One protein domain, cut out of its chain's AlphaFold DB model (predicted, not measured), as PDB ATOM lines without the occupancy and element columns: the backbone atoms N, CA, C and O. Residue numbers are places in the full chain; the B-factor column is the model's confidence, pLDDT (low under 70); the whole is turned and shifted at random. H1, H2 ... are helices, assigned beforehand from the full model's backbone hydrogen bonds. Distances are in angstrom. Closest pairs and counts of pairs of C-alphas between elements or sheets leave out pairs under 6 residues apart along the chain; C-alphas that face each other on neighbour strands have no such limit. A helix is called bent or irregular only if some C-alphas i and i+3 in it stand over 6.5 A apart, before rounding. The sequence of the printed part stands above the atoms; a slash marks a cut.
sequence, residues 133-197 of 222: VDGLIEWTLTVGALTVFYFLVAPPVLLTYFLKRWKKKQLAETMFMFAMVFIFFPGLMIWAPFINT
ATOM      1  N   VAL A 133     -40.559  38.281 -10.378       76.88
ATOM      2  CA  VAL A 133     -39.187  38.448 -10.900       76.88
ATOM      3  C   VAL A 133     -38.573  39.792 -10.491       76.88
ATOM      4  O   VAL A 133     -37.383  39.851 -10.192       76.88
ATOM      5  N   ASP A 134     -39.400  40.830 -10.367       77.12
ATOM      6  CA  ASP A 134     -38.994  42.168  -9.938       77.12
ATOM      7  C   ASP A 134     -38.539  42.201  -8.469       77.12
ATOM      8  O   ASP A 134     -37.479  42.747  -8.160       77.12
ATOM      9  N   GLY A 135     -39.275  41.538  -7.568       82.38
ATOM     10  CA  GLY A 135     -38.912  41.459  -6.149       82.38
ATOM     11  C   GLY A 135     -37.647  40.629  -5.903       82.38
ATOM     12  O   GLY A 135     -36.847  40.944  -5.020       82.38
ATOM     13  N   LEU A 136     -37.412  39.597  -6.721       82.88
ATOM     14  CA  LEU A 136     -36.190  38.796  -6.643       82.88
ATOM     15  C   LEU A 136     -34.950  39.584  -7.077       82.88
ATOM     16  O   LEU A 136     -33.890  39.456  -6.456       82.88
ATOM     17  N   ILE A 137     -35.070  40.401  -8.126       85.31
ATOM     18  CA  ILE A 137     -33.979  41.255  -8.606       85.31
ATOM     19  C   ILE A 137     -33.623  42.302  -7.546       85.31
ATOM     20  O   ILE A 137     -32.447  42.436  -7.204       85.31
ATOM     21  N   GLU A 138     -34.613  42.992  -6.973       86.69
ATOM     22  CA  GLU A 138     -34.377  44.002  -5.936       86.69
ATOM     23  C   GLU A 138     -33.706  43.402  -4.691       86.69
ATOM     24  O   GLU A 138     -32.714  43.939  -4.182       86.69
ATOM     25  N   TRP A 139     -34.189  42.241  -4.238       87.88
ATOM     26  CA  TRP A 139     -33.613  41.546  -3.092       87.88
ATOM     27  C   TRP A 139     -32.176  41.090  -3.363       87.88
ATOM     28  O   TRP A 139     -31.285  41.310  -2.541       87.88
ATOM     29  N   THR A 140     -31.918  40.525  -4.544       89.75
ATOM     30  CA  THR A 140     -30.583  40.048  -4.932       89.75
ATOM     31  C   THR A 140     -29.592  41.198  -5.068       89.75
ATOM     32  O   THR A 140     -28.451  41.071  -4.632       89.75
ATOM     33  N   LEU A 141     -30.007  42.333  -5.633       91.38
ATOM     34  CA  LEU A 141     -29.154  43.515  -5.736       91.38
ATOM     35  C   LEU A 141     -28.833  44.089  -4.357       91.38
ATOM     36  O   LEU A 141     -27.675  44.388  -4.079       91.38
ATOM     37  N   THR A 142     -29.827  44.187  -3.477       90.88
ATOM     38  CA  THR A 142     -29.638  44.754  -2.137       90.88
ATOM     39  C   THR A 142     -28.761  43.851  -1.271       90.88
ATOM     40  O   THR A 142     -27.752  44.292  -0.719       90.88
ATOM     41  N   VAL A 143     -29.093  42.560  -1.189       93.44
ATOM     42  CA  VAL A 143     -28.323  41.582  -0.410       93.44
ATOM     43  C   VAL A 143     -26.952  41.348  -1.037       93.44
ATOM     44  O   VAL A 143     -25.959  41.255  -0.317       93.44
ATOM     45  N   GLY A 144     -26.861  41.316  -2.366       93.12
ATOM     46  CA  GLY A 144     -25.603  41.206  -3.098       93.12
ATOM     47  C   GLY A 144     -24.677  42.387  -2.822       93.12
ATOM     48  O   GLY A 144     -23.520  42.182  -2.459       93.12
ATOM     49  N   ALA A 145     -25.188  43.618  -2.897       94.00
ATOM     50  CA  ALA A 145     -24.424  44.820  -2.578       94.00
ATOM     51  C   ALA A 145     -23.941  44.823  -1.120       94.00
ATOM     52  O   ALA A 145     -22.764  45.089  -0.864       94.00
ATOM     53  N   LEU A 146     -24.807  44.458  -0.168       94.06
ATOM     54  CA  LEU A 146     -24.439  44.346   1.246       94.06
ATOM     55  C   LEU A 146     -23.379  43.268   1.481       94.06
ATOM     56  O   LEU A 146     -22.429  43.494   2.228       94.06
ATOM     57  N   THR A 147     -23.502  42.123   0.813       94.06
ATOM     58  CA  THR A 147     -22.548  41.013   0.912       94.06
ATOM     59  C   THR A 147     -21.181  41.434   0.379       94.06
ATOM     60  O   THR A 147     -20.168  41.251   1.053       94.06
ATOM     61  N   VAL A 148     -21.131  42.075  -0.792       93.44
ATOM     62  CA  VAL A 148     -19.881  42.595  -1.363       93.44
ATOM     63  C   VAL A 148     -19.265  43.650  -0.447       93.44
ATOM     64  O   VAL A 148     -18.070  43.590  -0.160       93.44
ATOM     65  N   PHE A 149     -20.062  44.580   0.079       94.31
ATOM     66  CA  PHE A 149     -19.576  45.585   1.021       94.31
ATOM     67  C   PHE A 149     -18.994  44.945   2.293       94.31
ATOM     68  O   PHE A 149     -17.896  45.299   2.727       94.31
ATOM     69  N   TYR A 150     -19.688  43.957   2.852       93.50
ATOM     70  CA  TYR A 150     -19.301  43.272   4.080       93.50
ATOM     71  C   TYR A 150     -18.043  42.395   3.924       93.50
ATOM     72  O   TYR A 150     -17.222  42.359   4.837       93.50
ATOM     73  N   PHE A 151     -17.846  41.719   2.785       94.50
ATOM     74  CA  PHE A 151     -16.681  40.846   2.557       94.50
ATOM     75  C   PHE A 151     -15.476  41.558   1.926       94.50
ATOM     76  O   PHE A 151     -14.333  41.221   2.241       94.50
ATOM     77  N   LEU A 152     -15.695  42.519   1.023       92.44
ATOM     78  CA  LEU A 152     -14.604  43.155   0.276       92.44
ATOM     79  C   LEU A 152     -14.220  44.521   0.836       92.44
ATOM     80  O   LEU A 152     -13.034  44.826   0.873       92.44
ATOM     81  N   VAL A 153     -15.181  45.345   1.262       93.81
ATOM     82  CA  VAL A 153     -14.907  46.747   1.630       93.81
ATOM     83  C   VAL A 153     -14.631  46.894   3.124       93.81
ATOM     84  O   VAL A 153     -13.637  47.504   3.512       93.81
ATOM     85  N   ALA A 154     -15.473  46.314   3.979       94.06
ATOM     86  CA  ALA A 154     -15.341  46.465   5.426       94.06
ATOM     87  C   ALA A 154     -14.032  45.872   6.002       94.06
ATOM     88  O   ALA A 154     -13.371  46.570   6.780       94.06
ATOM     89  N   PRO A 155     -13.576  44.656   5.623       92.38
ATOM     90  CA  PRO A 155     -12.380  44.052   6.212       92.38
ATOM     91  C   PRO A 155     -11.076  44.845   5.995       92.38
ATOM     92  O   PRO A 155     -10.370  45.060   6.983       92.38
ATOM     93  N   PRO A 156     -10.728  45.339   4.788       91.38
ATOM     94  CA  PRO A 156      -9.504  46.124   4.603       91.38
ATOM     95  C   PRO A 156      -9.552  47.487   5.311       91.38
ATOM     96  O   PRO A 156      -8.534  47.935   5.847       91.38
ATOM     97  N   VAL A 157     -10.725  48.130   5.397       93.38
ATOM     98  CA  VAL A 157     -10.899  49.368   6.183       93.38
ATOM     99  C   VAL A 157     -10.617  49.106   7.661       93.38
ATOM    100  O   VAL A 157      -9.857  49.839   8.295       93.38
ATOM    101  N   LEU A 158     -11.155  48.013   8.200       92.75
ATOM    102  CA  LEU A 158     -10.861  47.582   9.561       92.75
ATOM    103  C   LEU A 158      -9.360  47.322   9.743       92.75
ATOM    104  O   LEU A 158      -8.746  47.886  10.645       92.75
ATOM    105  N   LEU A 159      -8.738  46.516   8.880       90.69
ATOM    106  CA  LEU A 159      -7.326  46.128   8.986       90.69
ATOM    107  C   LEU A 159      -6.374  47.331   8.981       90.69
ATOM    108  O   LEU A 159      -5.462  47.394   9.806       90.69
ATOM    109  N   THR A 160      -6.609  48.325   8.123       89.81
ATOM    110  CA  THR A 160      -5.816  49.570   8.118       89.81
ATOM    111  C   THR A 160      -5.984  50.370   9.414       89.81
ATOM    112  O   THR A 160      -4.997  50.869   9.968       89.81
ATOM    113  N   TYR A 161      -7.202  50.425   9.962       89.94
ATOM    114  CA  TYR A 161      -7.475  51.036  11.262       89.94
ATOM    115  C   TYR A 161      -6.753  50.306  12.410       89.94
ATOM    116  O   TYR A 161      -6.101  50.952  13.241       89.94
ATOM    117  N   PHE A 162      -6.778  48.965  12.422       88.19
ATOM    118  CA  PHE A 162      -6.060  48.151  13.408       88.19
ATOM    119  C   PHE A 162      -4.556  48.408  13.374       88.19
ATOM    120  O   PHE A 162      -3.964  48.631  14.431       88.19
ATOM    121  N   LEU A 163      -3.943  48.418  12.186       86.19
ATOM    122  CA  LEU A 163      -2.498  48.597  12.030       86.19
ATOM    123  C   LEU A 163      -2.016  49.957  12.551       86.19
ATOM    124  O   LEU A 163      -0.989  50.021  13.227       86.19
ATOM    125  N   LYS A 164      -2.777  51.033  12.307       86.38
ATOM    126  CA  LYS A 164      -2.417  52.387  12.760       86.38
ATOM    127  C   LYS A 164      -2.531  52.548  14.275       86.38
ATOM    128  O   LYS A 164      -1.678  53.172  14.902       86.38
ATOM    129  N   ARG A 165      -3.594  52.011  14.879       87.38
ATOM    130  CA  ARG A 165      -3.899  52.235  16.301       87.38
ATOM    131  C   ARG A 165      -3.305  51.189  17.235       87.38
ATOM    132  O   ARG A 165      -3.279  51.436  18.434       87.38
ATOM    133  N   TRP A 166      -2.767  50.066  16.740       83.44
ATOM    134  CA  TRP A 166      -2.256  48.980  17.597       83.44
ATOM    135  C   TRP A 166      -1.231  49.404  18.653       83.44
ATOM    136  O   TRP A 166      -1.149  48.784  19.708       83.44
ATOM    137  N   LYS A 167      -0.464  50.465  18.398       78.81
ATOM    138  CA  LYS A 167       0.607  50.919  19.294       78.81
ATOM    139  C   LYS A 167       0.157  51.888  20.395       78.81
ATOM    140  O   LYS A 167       0.891  52.051  21.358       78.81
ATOM    141  N   LYS A 168      -1.018  52.514  20.275       80.06
ATOM    142  CA  LYS A 168      -1.518  53.543  21.205       80.06
ATOM    143  C   LYS A 168      -3.007  53.293  21.506       80.06
ATOM    144  O   LYS A 168      -3.845  54.015  20.972       80.06
ATOM    145  N   LYS A 169      -3.341  52.248  22.284       80.12
ATOM    146  CA  LYS A 169      -4.742  51.903  22.622       80.12
ATOM    147  C   LYS A 169      -5.057  52.019  24.110       80.12
ATOM    148  O   LYS A 169      -4.258  51.620  24.953       80.12
ATOM    149  N   GLN A 170      -6.281  52.454  24.389       86.81
ATOM    150  CA  GLN A 170      -6.959  52.339  25.685       86.81
ATOM    151  C   GLN A 170      -7.795  51.042  25.773       86.81
ATOM    152  O   GLN A 170      -8.096  50.402  24.758       86.81
ATOM    153  N   LEU A 171      -8.176  50.625  26.990       89.38
ATOM    154  CA  LEU A 171      -8.891  49.360  27.237       89.38
ATOM    155  C   LEU A 171     -10.249  49.299  26.514       89.38
ATOM    156  O   LEU A 171     -10.555  48.301  25.863       89.38
ATOM    157  N   ALA A 172     -11.033  50.379  26.580       89.62
ATOM    158  CA  ALA A 172     -12.353  50.451  25.951       89.62
ATOM    159  C   ALA A 172     -12.275  50.340  24.417       89.62
ATOM    160  O   ALA A 172     -13.016  49.571  23.808       89.62
ATOM    161  N   GLU A 173     -11.312  51.030  23.796       89.88
ATOM    162  CA  GLU A 173     -11.057  50.917  22.353       89.88
ATOM    163  C   GLU A 173     -10.696  49.489  21.953       89.88
ATOM    164  O   GLU A 173     -11.130  49.013  20.910       89.88
ATOM    165  N   THR A 174      -9.928  48.790  22.791       89.69
ATOM    166  CA  THR A 174      -9.519  47.410  22.525       89.69
ATOM    167  C   THR A 174     -10.720  46.460  22.516       89.69
ATOM    168  O   THR A 174     -10.805  45.610  21.632       89.69
ATOM    169  N   MET A 175     -11.684  46.634  23.425       92.62
ATOM    170  CA  MET A 175     -12.919  45.835  23.448       92.62
ATOM    171  C   MET A 175     -13.795  46.079  22.213       92.62
ATOM    172  O   MET A 175     -14.236  45.123  21.578       92.62
ATOM    173  N   PHE A 176     -13.983  47.341  21.818       92.12
ATOM    174  CA  PHE A 176     -14.742  47.688  20.611       92.12
ATOM    175  C   PHE A 176     -14.098  47.114  19.341       92.12
ATOM    176  O   PHE A 176     -14.754  46.526  18.484       92.12
ATOM    177  N   MET A 177     -12.777  47.229  19.257       91.31
ATOM    178  CA  MET A 177     -11.973  46.687  18.172       91.31
ATOM    179  C   MET A 177     -12.108  45.159  18.056       91.31
ATOM    180  O   MET A 177     -12.278  44.651  16.951       91.31
ATOM    181  N   PHE A 178     -12.108  44.416  19.167       92.12
ATOM    182  CA  PHE A 178     -12.370  42.975  19.126       92.12
ATOM    183  C   PHE A 178     -13.814  42.645  18.734       92.12
ATOM    184  O   PHE A 178     -14.014  41.738  17.930       92.12
ATOM    185  N   ALA A 179     -14.806  43.400  19.218       94.38
ATOM    186  CA  ALA A 179     -16.203  43.208  18.826       94.38
ATOM    187  C   ALA A 179     -16.392  43.334  17.302       94.38
ATOM    188  O   ALA A 179     -17.020  42.476  16.683       94.38
ATOM    189  N   MET A 180     -15.766  44.336  16.674       92.62
ATOM    190  CA  MET A 180     -15.794  44.482  15.217       92.62
ATOM    191  C   MET A 180     -15.106  43.317  14.491       92.62
ATOM    192  O   MET A 180     -15.633  42.823  13.497       92.62
ATOM    193  N   VAL A 181     -13.967  42.821  14.986       92.44
ATOM    194  CA  VAL A 181     -13.294  41.649  14.391       92.44
ATOM    195  C   VAL A 181     -14.180  40.410  14.433       92.44
ATOM    196  O   VAL A 181     -14.196  39.671  13.457       92.44
ATOM    197  N   PHE A 182     -14.932  40.183  15.514       94.19
ATOM    198  CA  PHE A 182     -15.846  39.041  15.593       94.19
ATOM    199  C   PHE A 182     -17.003  39.156  14.605       94.19
ATOM    200  O   PHE A 182     -17.345  38.166  13.961       94.19
ATOM    201  N   ILE A 183     -17.555  40.360  14.431       93.88
ATOM    202  CA  ILE A 183     -18.625  40.591  13.458       93.88
ATOM    203  C   ILE A 183     -18.118  40.370  12.038       93.88
ATOM    204  O   ILE A 183     -18.841  39.755  11.276       93.88
ATOM    205  N   PHE A 184     -16.908  40.815  11.677       95.00
ATOM    206  CA  PHE A 184     -16.343  40.707  10.317       95.00
ATOM    207  C   PHE A 184     -15.344  39.549  10.140       95.00
ATOM    208  O   PHE A 184     -14.618  39.490   9.143       95.00
ATOM    209  N   PHE A 185     -15.305  38.607  11.085       94.75
ATOM    210  CA  PHE A 185     -14.387  37.467  11.082       94.75
ATOM    211  C   PHE A 185     -14.381  36.666   9.768       94.75
ATOM    212  O   PHE A 185     -13.288  36.414   9.248       94.75
ATOM    213  N   PRO A 186     -15.538  36.300   9.174       91.44
ATOM    214  CA  PRO A 186     -15.528  35.524   7.935       91.44
ATOM    215  C   PRO A 186     -14.916  36.300   6.757       91.44
ATOM    216  O   PRO A 186     -14.260  35.698   5.911       91.44
ATOM    217  N   GLY A 187     -15.049  37.631   6.723       93.62
ATOM    218  CA  GLY A 187     -14.400  38.474   5.713       93.62
ATOM    219  C   GLY A 187     -12.894  38.625   5.929       93.62
ATOM    220  O   GLY A 187     -12.119  38.578   4.976       93.62
ATOM    221  N   LEU A 188     -12.452  38.730   7.183       93.12
ATOM    222  CA  LEU A 188     -11.030  38.827   7.523       93.12
ATOM    223  C   LEU A 188     -10.241  37.567   7.136       93.12
ATOM    224  O   LEU A 188      -9.076  37.676   6.754       93.12
ATOM    225  N   MET A 189     -10.873  36.391   7.181       93.44
ATOM    226  CA  MET A 189     -10.261  35.114   6.788       93.44
ATOM    227  C   MET A 189      -9.833  35.100   5.310       93.44
ATOM    228  O   MET A 189      -8.768  34.580   4.983       93.44
ATOM    229  N   ILE A 190     -10.612  35.742   4.433       93.12
ATOM    230  CA  ILE A 190     -10.308  35.868   2.997       93.12
ATOM    231  C   ILE A 190      -9.143  36.837   2.764       93.12
ATOM    232  O   ILE A 190      -8.315  36.616   1.885       93.12
ATOM    233  N   TRP A 191      -9.057  37.904   3.563       91.25
ATOM    234  CA  TRP A 191      -8.033  38.943   3.416       91.25
ATOM    235  C   TRP A 191      -6.686  38.601   4.061       91.25
ATOM    236  O   TRP A 191      -5.659  39.148   3.657       91.25
ATOM    237  N   ALA A 192      -6.664  37.686   5.032       90.69
ATOM    238  CA  ALA A 192      -5.469  37.287   5.772       90.69
ATOM    239  C   ALA A 192      -4.223  36.965   4.912       90.69
ATOM    240  O   ALA A 192      -3.150  37.473   5.247       90.69
ATOM    241  N   PRO A 193      -4.298  36.182   3.814       91.00
ATOM    242  CA  PRO A 193      -3.110  35.844   3.026       91.00
ATOM    243  C   PRO A 193      -2.521  37.026   2.242       91.00
ATOM    244  O   PRO A 193      -1.359  36.968   1.846       91.00
ATOM    245  N   PHE A 194      -3.286  38.094   2.005       89.69
ATOM    246  CA  PHE A 194      -2.862  39.197   1.137       89.69
ATOM    247  C   PHE A 194      -2.099  40.302   1.871       89.69
ATOM    248  O   PHE A 194      -1.463  41.145   1.240       89.69
ATOM    249  N   ILE A 195      -2.146  40.326   3.201       87.69
ATOM    250  CA  ILE A 195      -1.640  41.457   3.976       87.69
ATOM    251  C   ILE A 195      -0.274  41.107   4.551       87.69
ATOM    252  O   ILE A 195      -0.147  40.364   5.522       87.69
ATOM    253  N   ASN A 196       0.766  41.708   3.981       90.19
ATOM    254  CA  ASN A 196       2.117  41.607   4.512       90.19
ATOM    255  C   ASN A 196       2.369  42.715   5.546       90.19
ATOM    256  O   ASN A 196       2.734  43.835   5.198       90.19
ATOM    257  N   THR A 197       2.190  42.401   6.828       78.56
ATOM    258  CA  THR A 197       2.401  43.346   7.943       78.56
ATOM    259  C   THR A 197       3.828  43.333   8.492       78.56
ATOM    260  O   THR A 197       4.074  43.850   9.586       78.56
TER     261      THR A 197
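What this domain is: This is residues 133 to 197 of the 222 residues of the protein "NADH dehydrogenase-like complex L" of Klebsormidium nitens (UniProt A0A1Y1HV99). One long helix, H1, makes the longest axis: its residues 133 to 146 stick out as a bare arm, and its remaining part forms the body with two shorter helices. After H1 the chain folds back through H2, which slants over the later part of H1, and then turns off sharply into H3, which crosses H1 near its kink. The printed part has 65 residues, with three named helices in the order H1, H2, H3 and no named strand; the class is all helix. The whole is loose, with a radius of gyration of the C-alphas of 15.2 A, and spans 51 by 27 by 15 A.

How they stand to each other: H1, residues 133 to 165, has a kink of 26 degrees near residue 155. H3, residues 185 to 194, touches H1 at residues 150 to 156 alone; the closest C-alphas, those of Phe 151 and Gly 187, are 4.6 A apart. They run the same way at a steep tilt of 61 degrees. H2, residues 171 to 183, is close to H1 but not clearly touching, with closest C-alphas Phe 162 and Met 177 at 7.7 A. They run opposite ways at 35.4 degrees, only just a steep tilt. H2 and H3 are close but not clearly touching, about perpendicular at 89 degrees; their closest C-alphas, those of Val 181 and Leu 188, are 7.8 A apart. In H2 every O i to N i+4 pair is within hydrogen-bond range; in H1 25 of 29 are, and in H3 3 of 6.

Where its parts are: H1 measures 46.6 A from C-alpha 133 at (-39.187, 38.448, -10.900) to C-alpha 165 at (-3.899, 52.235, 16.301). It is neither bent nor irregular, but only just: C-alphas 151 and 154 are 6.4 A apart. H2 measures 19.0 A. H3 measures 15.3 A and ends with C-alpha 194 at (-2.862, 39.197, 1.137); it is irregular, with C-alphas 190 and 193 7.2 A apart.

The domain as a whole: The outline is only just elongated, and the two C-alphas farthest apart, those of Val 133 and Lys 168, are 51.7 A apart. Without residues 133 to 146, which stand free, the body spans 31 by 23 by 14 A. Both links are tight, and the printed part has no cut. The mean pLDDT of the printed part is 89.9, and no printed residue is under 70.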